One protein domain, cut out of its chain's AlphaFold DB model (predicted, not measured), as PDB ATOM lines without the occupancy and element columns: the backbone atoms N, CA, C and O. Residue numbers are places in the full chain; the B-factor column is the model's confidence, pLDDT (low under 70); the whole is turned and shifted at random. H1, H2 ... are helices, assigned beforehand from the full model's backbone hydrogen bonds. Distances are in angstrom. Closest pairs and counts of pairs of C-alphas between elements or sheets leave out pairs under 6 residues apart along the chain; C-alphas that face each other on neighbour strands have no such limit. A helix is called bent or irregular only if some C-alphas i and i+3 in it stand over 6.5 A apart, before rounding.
ATOM      1  N   GLU A  16     -43.795 464.560 -42.262       90.00
ATOM      2  CA  GLU A  16     -42.553 465.087 -41.679       90.00
ATOM      3  C   GLU A  16     -42.677 466.581 -41.397       90.00
ATOM      4  O   GLU A  16     -42.416 467.057 -40.286       90.00
ATOM      5  N   ARG A  17     -43.183 467.336 -42.377       92.19
ATOM      6  CA  ARG A  17     -43.464 468.757 -42.183       92.19
ATOM      7  C   ARG A  17     -44.502 468.967 -41.086       92.19
ATOM      8  O   ARG A  17     -44.391 469.921 -40.315       92.19
ATOM      9  N   ARG A  18     -45.518 468.103 -41.002       91.69
ATOM     10  CA  ARG A  18     -46.540 468.188 -39.953       91.69
ATOM     11  C   ARG A  18     -45.965 467.897 -38.567       91.69
ATOM     12  O   ARG A  18     -46.310 468.624 -37.639       91.69
ATOM     13  N   GLN A  19     -45.077 466.914 -38.430       90.56
ATOM     14  CA  GLN A  19     -44.349 466.640 -37.188       90.56
ATOM     15  C   GLN A  19     -43.546 467.873 -36.765       90.56
ATOM     16  O   GLN A  19     -43.691 468.337 -35.639       90.56
ATOM     17  N   SER A  20     -42.783 468.472 -37.685       91.00
ATOM     18  CA  SER A  20     -42.001 469.683 -37.403       91.00
ATOM     19  C   SER A  20     -42.870 470.850 -36.909       91.00
ATOM     20  O   SER A  20     -42.497 471.536 -35.962       91.00
ATOM     21  N   GLN A  21     -44.068 471.043 -37.478       90.38
ATOM     22  CA  GLN A  21     -45.022 472.064 -37.012       90.38
ATOM     23  C   GLN A  21     -45.550 471.817 -35.595       90.38
ATOM     24  O   GLN A  21     -45.979 472.761 -34.933       90.38
ATOM     25  N   HIS A  22     -45.580 470.561 -35.157       88.06
ATOM     26  CA  HIS A  22     -45.997 470.200 -33.810       88.06
ATOM     27  C   HIS A  22     -44.859 470.296 -32.785       88.06
ATOM     28  O   HIS A  22     -45.156 470.326 -31.590       88.06
ATOM     29  N   GLY A  23     -43.600 470.409 -33.226       90.00
ATOM     30  CA  GLY A  23     -42.433 470.458 -32.347       90.00
ATOM     31  C   GLY A  23     -42.391 469.248 -31.413       90.00
ATOM     32  O   GLY A  23     -42.689 468.131 -31.831       90.00
ATOM     33  N   ASP A  24     -42.116 469.498 -30.134       89.69
ATOM     34  CA  ASP A  24     -41.985 468.461 -29.101       89.69
ATOM     35  C   ASP A  24     -43.331 468.020 -28.501       89.69
ATOM     36  O   ASP A  24     -43.380 467.360 -27.468       89.69
ATOM     37  N   ARG A  25     -44.462 468.400 -29.116       89.06
ATOM     38  CA  ARG A  25     -45.793 468.025 -28.614       89.06
ATOM     39  C   ARG A  25     -46.037 466.511 -28.663       89.06
ATOM     40  O   ARG A  25     -46.861 466.012 -27.902       89.06
ATOM     41  N   PHE A  26     -45.389 465.810 -29.589       90.06
ATOM     42  CA  PHE A  26     -45.562 464.378 -29.818       90.06
ATOM     43  C   PHE A  26     -44.205 463.722 -30.038       90.06
ATOM     44  O   PHE A  26     -43.394 464.285 -30.774       90.06
ATOM     45  N   ASP A  27     -44.020 462.500 -29.532       88.81
ATOM     46  CA  ASP A  27     -42.808 461.705 -29.781       88.81
ATOM     47  C   ASP A  27     -42.585 461.520 -31.286       88.81
ATOM     48  O   ASP A  27     -41.499 461.737 -31.814       88.81
ATOM     49  N   TYR A  28     -43.658 461.130 -31.980       88.69
ATOM     50  CA  TYR A  28     -43.735 461.072 -33.433       88.69
ATOM     51  C   TYR A  28     -45.189 461.005 -33.926       88.69
ATOM     52  O   TYR A  28     -46.124 460.663 -33.185       88.69
ATOM     53  N   LEU A  29     -45.377 461.306 -35.210       91.25
ATOM     54  CA  LEU A  29     -46.591 461.076 -35.977       91.25
ATOM     55  C   LEU A  29     -46.405 459.820 -36.825       91.25
ATOM     56  O   LEU A  29     -45.441 459.700 -37.576       91.25
ATOM     57  N   ARG A  30     -47.351 458.890 -36.709       90.44
ATOM     58  CA  ARG A  30     -47.399 457.672 -37.515       90.44
ATOM     59  C   ARG A  30     -48.435 457.842 -38.614       90.44
ATOM     60  O   ARG A  30     -49.587 458.159 -38.318       90.44
ATOM     61  N   GLU A  31     -48.044 457.597 -39.856       92.62
ATOM     62  CA  GLU A  31     -49.005 457.496 -40.949       92.62
ATOM     63  C   GLU A  31     -49.820 456.201 -40.808       92.62
ATOM     64  O   GLU A  31     -49.263 455.133 -40.565       92.62
ATOM     65  N   ILE A  32     -51.148 456.309 -40.904       91.69
ATOM     66  CA  ILE A  32     -52.067 455.156 -40.836       91.69
ATOM     67  C   ILE A  32     -52.628 454.772 -42.207       91.69
ATOM     68  O   ILE A  32     -53.241 453.720 -42.352       91.69
ATOM     69  N   THR A  33     -52.450 455.637 -43.202       91.44
ATOM     70  CA  THR A  33     -52.876 455.419 -44.581       91.44
ATOM     71  C   THR A  33     -51.762 454.737 -45.355       91.44
ATOM     72  O   THR A  33     -50.618 455.169 -45.307       91.44
ATOM     73  N   THR A  34     -52.089 453.667 -46.073       84.12
ATOM     74  CA  THR A  34     -51.138 452.933 -46.927       84.12
ATOM     75  C   THR A  34     -51.200 453.376 -48.387       84.12
ATOM     76  O   THR A  34     -50.336 453.016 -49.184       84.12
ATOM     77  N   GLU A  35     -52.209 454.172 -48.741       87.81
ATOM     78  CA  GLU A  35     -52.456 454.676 -50.085       87.81
ATOM     79  C   GLU A  35     -52.954 456.133 -50.061       87.81
ATOM     80  O   GLU A  35     -53.524 456.585 -49.060       87.81
ATOM     81  N   PRO A  36     -52.773 456.892 -51.160       89.62
ATOM     82  CA  PRO A  36     -53.275 458.255 -51.254       89.62
ATOM     83  C   PRO A  36     -54.800 458.316 -51.141       89.62
ATOM     84  O   PRO A  36     -55.529 457.717 -51.930       89.62
ATOM     85  N   LEU A  37     -55.291 459.133 -50.210       93.12
ATOM     86  CA  LEU A  37     -56.718 459.372 -50.030       93.12
ATOM     87  C   LEU A  37     -57.150 460.717 -50.600       93.12
ATOM     88  O   LEU A  37     -56.446 461.728 -50.525       93.12
ATOM     89  N   THR A  38     -58.393 460.780 -51.071       94.88
ATOM     90  CA  THR A  38     -59.031 462.077 -51.289       94.88
ATOM     91  C   THR A  38     -59.220 462.800 -49.955       94.88
ATOM     92  O   THR A  38     -59.439 462.197 -48.901       94.88
ATOM     93  N   ARG A  39     -59.262 464.136 -49.997       93.69
ATOM     94  CA  ARG A  39     -59.505 464.958 -48.801       93.69
ATOM     95  C   ARG A  39     -60.791 464.583 -48.053       93.69
ATOM     96  O   ARG A  39     -60.867 464.770 -46.844       93.69
ATOM     97  N   ARG A  40     -61.821 464.098 -48.758       94.38
ATOM     98  CA  ARG A  40     -63.086 463.677 -48.133       94.38
ATOM     99  C   ARG A  40     -62.942 462.348 -47.397       94.38
ATOM    100  O   ARG A  40     -63.435 462.257 -46.280       94.38
ATOM    101  N   GLN A  41     -62.235 461.379 -47.975       95.62
ATOM    102  CA  GLN A  41     -61.948 460.099 -47.320       95.62
ATOM    103  C   GLN A  41     -61.088 460.302 -46.069       95.62
ATOM    104  O   GLN A  41     -61.453 459.831 -44.998       95.62
ATOM    105  N   ALA A  42     -60.027 461.109 -46.168       95.75
ATOM    106  CA  ALA A  42     -59.186 461.438 -45.019       95.75
ATOM    107  C   ALA A  42     -59.998 462.080 -43.873       95.75
ATOM    108  O   ALA A  42     -59.870 461.686 -42.718       95.75
ATOM    109  N   ARG A  43     -60.912 463.011 -44.193       95.81
ATOM    110  CA  ARG A  43     -61.832 463.623 -43.210       95.81
ATOM    111  C   ARG A  43     -62.810 462.634 -42.597       95.81
ATOM    112  O   ARG A  43     -63.124 462.768 -41.420       95.81
ATOM    113  N   ALA A  44     -63.309 461.685 -43.380       97.06
ATOM    114  CA  ALA A  44     -64.205 460.648 -42.887       97.06
ATOM    115  C   ALA A  44     -63.497 459.740 -41.868       97.06
ATOM    116  O   ALA A  44     -64.045 459.497 -40.794       97.06
ATOM    117  N   ILE A  45     -62.265 459.318 -42.165       96.31
ATOM    118  CA  ILE A  45     -61.433 458.496 -41.271       96.31
ATOM    119  C   ILE A  45     -61.083 459.261 -39.995       96.31
ATOM    120  O   ILE A  45     -61.332 458.764 -38.900       96.31
ATOM    121  N   GLU A  46     -60.577 460.491 -40.112       95.88
ATOM    122  CA  GLU A  46     -60.232 461.321 -38.951       95.88
ATOM    123  C   GLU A  46     -61.455 461.565 -38.056       95.88
ATOM    124  O   GLU A  46     -61.389 461.372 -36.844       95.88
ATOM    125  N   GLN A  47     -62.603 461.921 -38.643       96.12
ATOM    126  CA  GLN A  47     -63.833 462.152 -37.887       96.12
ATOM    127  C   GLN A  47     -64.335 460.879 -37.194       96.12
ATOM    128  O   GLN A  47     -64.838 460.946 -36.069       96.12
ATOM    129  N   ALA A  48     -64.216 459.722 -37.850       95.94
ATOM    130  CA  ALA A  48     -64.532 458.438 -37.243       95.94
ATOM    131  C   ALA A  48     -63.589 458.130 -36.072       95.94
ATOM    132  O   ALA A  48     -64.065 457.687 -35.028       95.94
ATOM    133  N   MET A  49     -62.293 458.415 -36.207       94.88
ATOM    134  CA  MET A  49     -61.306 458.194 -35.153       94.88
ATOM    135  C   MET A  49     -61.569 459.087 -33.932       94.88
ATOM    136  O   MET A  49     -61.723 458.563 -32.836       94.88
ATOM    137  N   ILE A  50     -61.766 460.399 -34.124       93.81
ATOM    138  CA  ILE A  50     -62.121 461.345 -33.043       93.81
ATOM    139  C   ILE A  50     -63.381 460.889 -32.293       93.81
ATOM    140  O   ILE A  50     -63.478 461.021 -31.077       93.81
ATOM    141  N   LYS A  51     -64.373 460.341 -33.008       93.12
ATOM    142  CA  LYS A  51     -65.621 459.876 -32.387       93.12
ATOM    143  C   LYS A  51     -65.443 458.588 -31.574       93.12
ATOM    144  O   LYS A  51     -66.195 458.390 -30.624       93.12
ATOM    145  N   ASN A  52     -64.540 457.695 -31.980       93.00
ATOM    146  CA  ASN A  52     -64.280 456.451 -31.249       93.00
ATOM    147  C   ASN A  52     -63.280 456.643 -30.100       93.00
ATOM    148  O   ASN A  52     -63.370 455.901 -29.132       93.00
ATOM    149  N   HIS A  53     -62.418 457.660 -30.184       91.12
ATOM    150  CA  HIS A  53     -61.413 458.006 -29.177       91.12
ATOM    151  C   HIS A  53     -61.658 459.412 -28.607       91.12
ATOM    152  O   HIS A  53     -60.936 460.357 -28.942       91.12
ATOM    153  N   PRO A  54     -62.705 459.603 -27.777       89.38
ATOM    154  CA  PRO A  54     -63.007 460.902 -27.170       89.38
ATOM    155  C   PRO A  54     -61.885 461.441 -26.261       89.38
ATOM    156  O   PRO A  54     -61.874 462.634 -25.944       89.38
ATOM    157  N   GLU A  55     -60.967 460.577 -25.831       91.31
ATOM    158  CA  GLU A  55     -59.762 460.895 -25.070       91.31
ATOM    159  C   GLU A  55     -58.697 461.626 -25.892       91.31
ATOM    160  O   GLU A  55     -57.897 462.354 -25.305       91.31
ATOM    161  N   TYR A  56     -58.710 461.507 -27.225       93.00
ATOM    162  CA  TYR A  56     -57.707 462.154 -28.066       93.00
ATOM    163  C   TYR A  56     -57.728 463.678 -27.914       93.00
ATOM    164  O   TYR A  56     -58.776 464.334 -27.842       93.00
ATOM    165  N   SER A  57     -56.540 464.279 -27.943       90.56
ATOM    166  CA  SER A  57     -56.373 465.723 -27.810       90.56
ATOM    167  C   SER A  57     -56.950 466.507 -28.997       90.56
ATOM    168  O   SER A  57     -57.258 467.696 -28.860       90.56
ATOM    169  N   ASN A  58     -57.158 465.866 -30.158       87.25
ATOM    170  CA  ASN A  58     -57.879 466.478 -31.274       87.25
ATOM    171  C   ASN A  58     -59.398 466.372 -31.095       87.25
ATOM    172  O   ASN A  58     -60.007 465.354 -31.409       87.25
ATOM    173  N   LYS A  59     -60.018 467.471 -30.661       80.81
ATOM    174  CA  LYS A  59     -61.476 467.565 -30.469       80.81
ATOM    175  C   LYS A  59     -62.193 468.322 -31.585       80.81
ATOM    176  O   LYS A  59     -63.414 468.471 -31.547       80.81
ATOM    177  N   ILE A  60     -61.453 468.863 -32.555       84.50
ATOM    178  CA  ILE A  60     -62.044 469.674 -33.618       84.50
ATOM    179  C   ILE A  60     -62.601 468.741 -34.686       84.50
ATOM    180  O   ILE A  60     -61.871 467.987 -35.320       84.50
ATOM    181  N   ASN A  61     -63.909 468.838 -34.915       79.88
ATOM    182  CA  ASN A  61     -64.574 468.076 -35.962       79.88
ATOM    183  C   ASN A  61     -64.081 468.498 -37.351       79.88
ATOM    184  O   ASN A  61     -64.263 469.645 -37.768       79.88
ATOM    185  N   SER A  62     -63.559 467.537 -38.105       84.50
ATOM    186  CA  SER A  62     -63.207 467.709 -39.515       84.50
ATOM    187  C   SER A  62     -64.406 467.701 -40.453       84.50
ATOM    188  O   SER A  62     -64.329 468.206 -41.581       84.50
ATOM    189  N   ILE A  63     -65.540 467.177 -39.986       90.62
ATOM    190  CA  ILE A  63     -66.832 467.255 -40.660       90.62
ATOM    191  C   ILE A  63     -67.844 467.837 -39.678       90.62
ATOM    192  O   ILE A  63     -68.072 467.298 -38.601       90.62
ATOM    193  N   SER A  64     -68.488 468.938 -40.062       91.44
ATOM    194  CA  SER A  64     -69.552 469.521 -39.243       91.44
ATOM    195  C   SER A  64     -70.696 468.523 -39.055       91.44
ATOM    196  O   SER A  64     -71.233 468.008 -40.034       91.44
ATOM    197  N   THR A  65     -71.126 468.338 -37.805       91.88
ATOM    198  CA  THR A  65     -72.270 467.489 -37.431       91.88
ATOM    199  C   THR A  65     -73.600 467.937 -38.039       91.88
ATOM    200  O   THR A  65     -74.562 467.182 -38.032       91.88
ATOM    201  N   LYS A  66     -73.660 469.161 -38.580       95.06
ATOM    202  CA  LYS A  66     -74.838 469.720 -39.258       95.06
ATOM    203  C   LYS A  66     -74.946 469.314 -40.732       95.06
ATOM    204  O   LYS A  66     -75.916 469.687 -41.382       95.06
ATOM    205  N   ARG A  67     -73.939 468.634 -41.293       93.81
ATOM    206  CA  ARG A  67     -74.004 468.110 -42.665       93.81
ATOM    207  C   ARG A  67     -74.961 466.920 -42.696       93.81
ATOM    208  O   ARG A  67     -74.854 466.031 -41.860       93.81
ATOM    209  N   ASP A  68     -75.831 466.892 -43.692       96.88
ATOM    210  CA  ASP A  68     -76.721 465.769 -44.006       96.88
ATOM    211  C   ASP A  68     -75.949 464.450 -44.177       96.88
ATOM    212  O   ASP A  68     -76.338 463.429 -43.620       96.88
ATOM    213  N   TRP A  69     -74.785 464.498 -44.825       94.75
ATOM    214  CA  TRP A  69     -73.906 463.341 -45.036       94.75
ATOM    215  C   TRP A  69     -72.951 463.029 -43.867       94.75
ATOM    216  O   TRP A  69     -72.072 462.176 -44.002       94.75
ATOM    217  N   TYR A  70     -73.065 463.705 -42.714       95.88
ATOM    218  CA  TYR A  70     -72.148 463.493 -41.581       95.88
ATOM    219  C   TYR A  70     -72.124 462.030 -41.122       95.88
ATOM    220  O   TYR A  70     -71.052 461.448 -40.946       95.88
ATOM    221  N   ASN A  71     -73.304 461.428 -40.948       96.62
ATOM    222  CA  ASN A  71     -73.417 460.050 -40.476       96.62
ATOM    223  C   ASN A  71     -72.855 459.054 -41.493       96.62
ATOM    224  O   ASN A  71     -72.164 458.117 -41.091       96.62
ATOM    225  N   ASP A  72     -73.077 459.286 -42.786       97.38
ATOM    226  CA  ASP A  72     -72.544 458.439 -43.853       97.38
ATOM    227  C   ASP A  72     -71.017 458.483 -43.876       97.38
ATOM    228  O   ASP A  72     -70.366 457.440 -43.922       97.38
ATOM    229  N   ALA A  73     -70.423 459.673 -43.743       96.88
ATOM    230  CA  ALA A  73     -68.973 459.811 -43.676       96.88
ATOM    231  C   ALA A  73     -68.379 459.134 -42.435       96.88
ATOM    232  O   ALA A  73     -67.385 458.424 -42.550       96.88
ATOM    233  N   VAL A  74     -68.990 459.297 -41.257       96.56
ATOM    234  CA  VAL A  74     -68.538 458.592 -40.045       96.56
ATOM    235  C   VAL A  74     -68.660 457.077 -40.213       96.56
ATOM    236  O   VAL A  74     -67.772 456.344 -39.788       96.56
ATOM    237  N   THR A  75     -69.737 456.597 -40.835       97.62
ATOM    238  CA  THR A  75     -69.973 455.163 -41.059       97.62
ATOM    239  C   THR A  75     -68.939 454.584 -42.017       97.62
ATOM    240  O   THR A  75     -68.315 453.573 -41.701       97.62
ATOM    241  N   TRP A  76     -68.692 455.268 -43.135       97.62
ATOM    242  CA  TRP A  76     -67.657 454.894 -44.093       97.62
ATOM    243  C   TRP A  76     -66.262 454.896 -43.452       97.62
ATOM    244  O   TRP A  76     -65.531 453.919 -43.575       97.62
ATOM    245  N   GLY A  77     -65.916 455.944 -42.695       96.75
ATOM    246  CA  GLY A  77     -64.627 456.037 -42.003       96.75
ATOM    247  C   GLY A  77     -64.419 454.921 -40.977       96.75
ATOM    248  O   GLY A  77     -63.333 454.359 -40.899       96.75
ATOM    249  N   LYS A  78     -65.465 454.537 -40.230       97.12
ATOM    250  CA  LYS A  78     -65.408 453.383 -39.317       97.12
ATOM    251  C   LYS A  78     -65.190 452.067 -40.056       97.12
ATOM    252  O   LYS A  78     -64.423 451.241 -39.576       97.12
ATOM    253  N   ALA A  79     -65.865 451.864 -41.188       96.94
ATOM    254  CA  ALA A  79     -65.679 450.663 -41.999       96.94
ATOM    255  C   ALA A  79     -64.232 450.559 -42.497       96.94
ATOM    256  O   ALA A  79     -63.604 449.523 -42.303       96.94
ATOM    257  N   TRP A  80     -63.684 451.661 -43.020       96.25
ATOM    258  CA  TRP A  80     -62.289 451.729 -43.454       96.25
ATOM    259  C   TRP A  80     -61.323 451.394 -42.310       96.25
ATOM    260  O   TRP A  80     -60.445 450.552 -42.466       96.25
ATOM    261  N   LEU A  81     -61.516 451.984 -41.126       95.56
ATOM    262  CA  LEU A  81     -60.665 451.721 -39.961       95.56
ATOM    263  C   LEU A  81     -60.684 450.247 -39.528       95.56
ATOM    264  O   LEU A  81     -59.634 449.709 -39.190       95.56
ATOM    265  N   ARG A  82     -61.847 449.585 -39.564       95.69
ATOM    266  CA  ARG A  82     -61.962 448.152 -39.243       95.69
ATOM    267  C   ARG A  82     -61.281 447.262 -40.269       95.69
ATOM    268  O   ARG A  82     -60.573 446.337 -39.893       95.69
ATOM    269  N   GLU A  83     -61.460 447.559 -41.553       95.06
ATOM    270  CA  GLU A  83     -60.788 446.843 -42.645       95.06
ATOM    271  C   GLU A  83     -59.258 446.893 -42.505       95.06
ATOM    272  O   GLU A  83     -58.570 445.939 -42.853       95.06
ATOM    273  N   HIS A  84     -58.740 447.972 -41.915       93.56
ATOM    274  CA  HIS A  84     -57.313 448.188 -41.678       93.56
ATOM    275  C   HIS A  84     -56.855 447.801 -40.256       93.56
ATOM    276  O   HIS A  84     -55.712 448.069 -39.893       93.56
ATOM    277  N   GLY A  85     -57.721 447.187 -39.437       92.94
ATOM    278  CA  GLY A  85     -57.379 446.723 -38.085       92.94
ATOM    279  C   GLY A  85     -57.085 447.837 -37.072       92.94
ATOM    280  O   GLY A  85     -56.380 447.611 -36.093       92.94
TER     281      GLY A  85
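This is residues 16 to 85 of the 88 residues of an uncharacterized protein of Firmicutes bacterium AF22-6AC (UniProt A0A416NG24). What shape does the model show? Two helices of equal residue count, H2 and H3, cross near their middles as an X and make the core, while the short helix H1 lies off to one side at the end of a long link, with residues 21 to 26 sticking out. A second long loop, residues 53 to 69, folds back from the end of H2 to the beginning of H3. What is it made of, and how large is it? The printed part has 70 residues, with three named helices in the order H1, H2, H3 and no named strand, and its class is all helix. It is only just compact, close to loose, with a radius of gyration of the C-alphas of 13.0 A and spans of 37 by 25 by 20 A.

Where does the first helix run? H1 is residues 16 to 25, from C-alpha 16 at (-42.553, 465.087, -41.679) to C-alpha 25, 13.8 A away. Is it evenly wound? H1 is irregular: C-alphas 21 and 24 are 9.2 A apart, against about 5 A in a regular helix. Where are the other helices? H2 is residues 39 to 52, 20.1 A from first to last C-alpha, and begins at C-alpha 39, (-59.505, 464.958, -48.801). H3 is residues 70 to 83, 20.2 A long by the same measure, and ends at C-alpha 83, (-60.788, 446.843, -42.645).

What does H1 touch? H1 touches no helix: it is apart from H2 and apart from H3. How do H2 and H3 meet? They touch, with 22 pairs of C-alphas within 8 A, and their centres are 7.5 A apart. Their closest C-alphas, those of Ile 45 and Gly 77, are 4.1 A apart, and their lines stand about perpendicular, at 82 degrees. What do the backbone N and O atoms show? In H2 and H3 every O i to N i+4 pair is within hydrogen-bond range; in H1 it is 4 of 6.

How far does the printed part reach? The two C-alphas farthest apart, those of Asp 24 and Asp 68, are 37.9 A apart, and the first and last printed C-alphas, those of Glu 16 and Gly 85, are 23.9 A apart. Which links are long? Both are: H1 to H2 with 13 residues between them, 26 to 38, and H2 to H3 with 17 residues, 53 to 69. Is there a cut or a doubtful stretch? The printed part has no cut, its mean pLDDT is 92.5, and no printed residue is under 70.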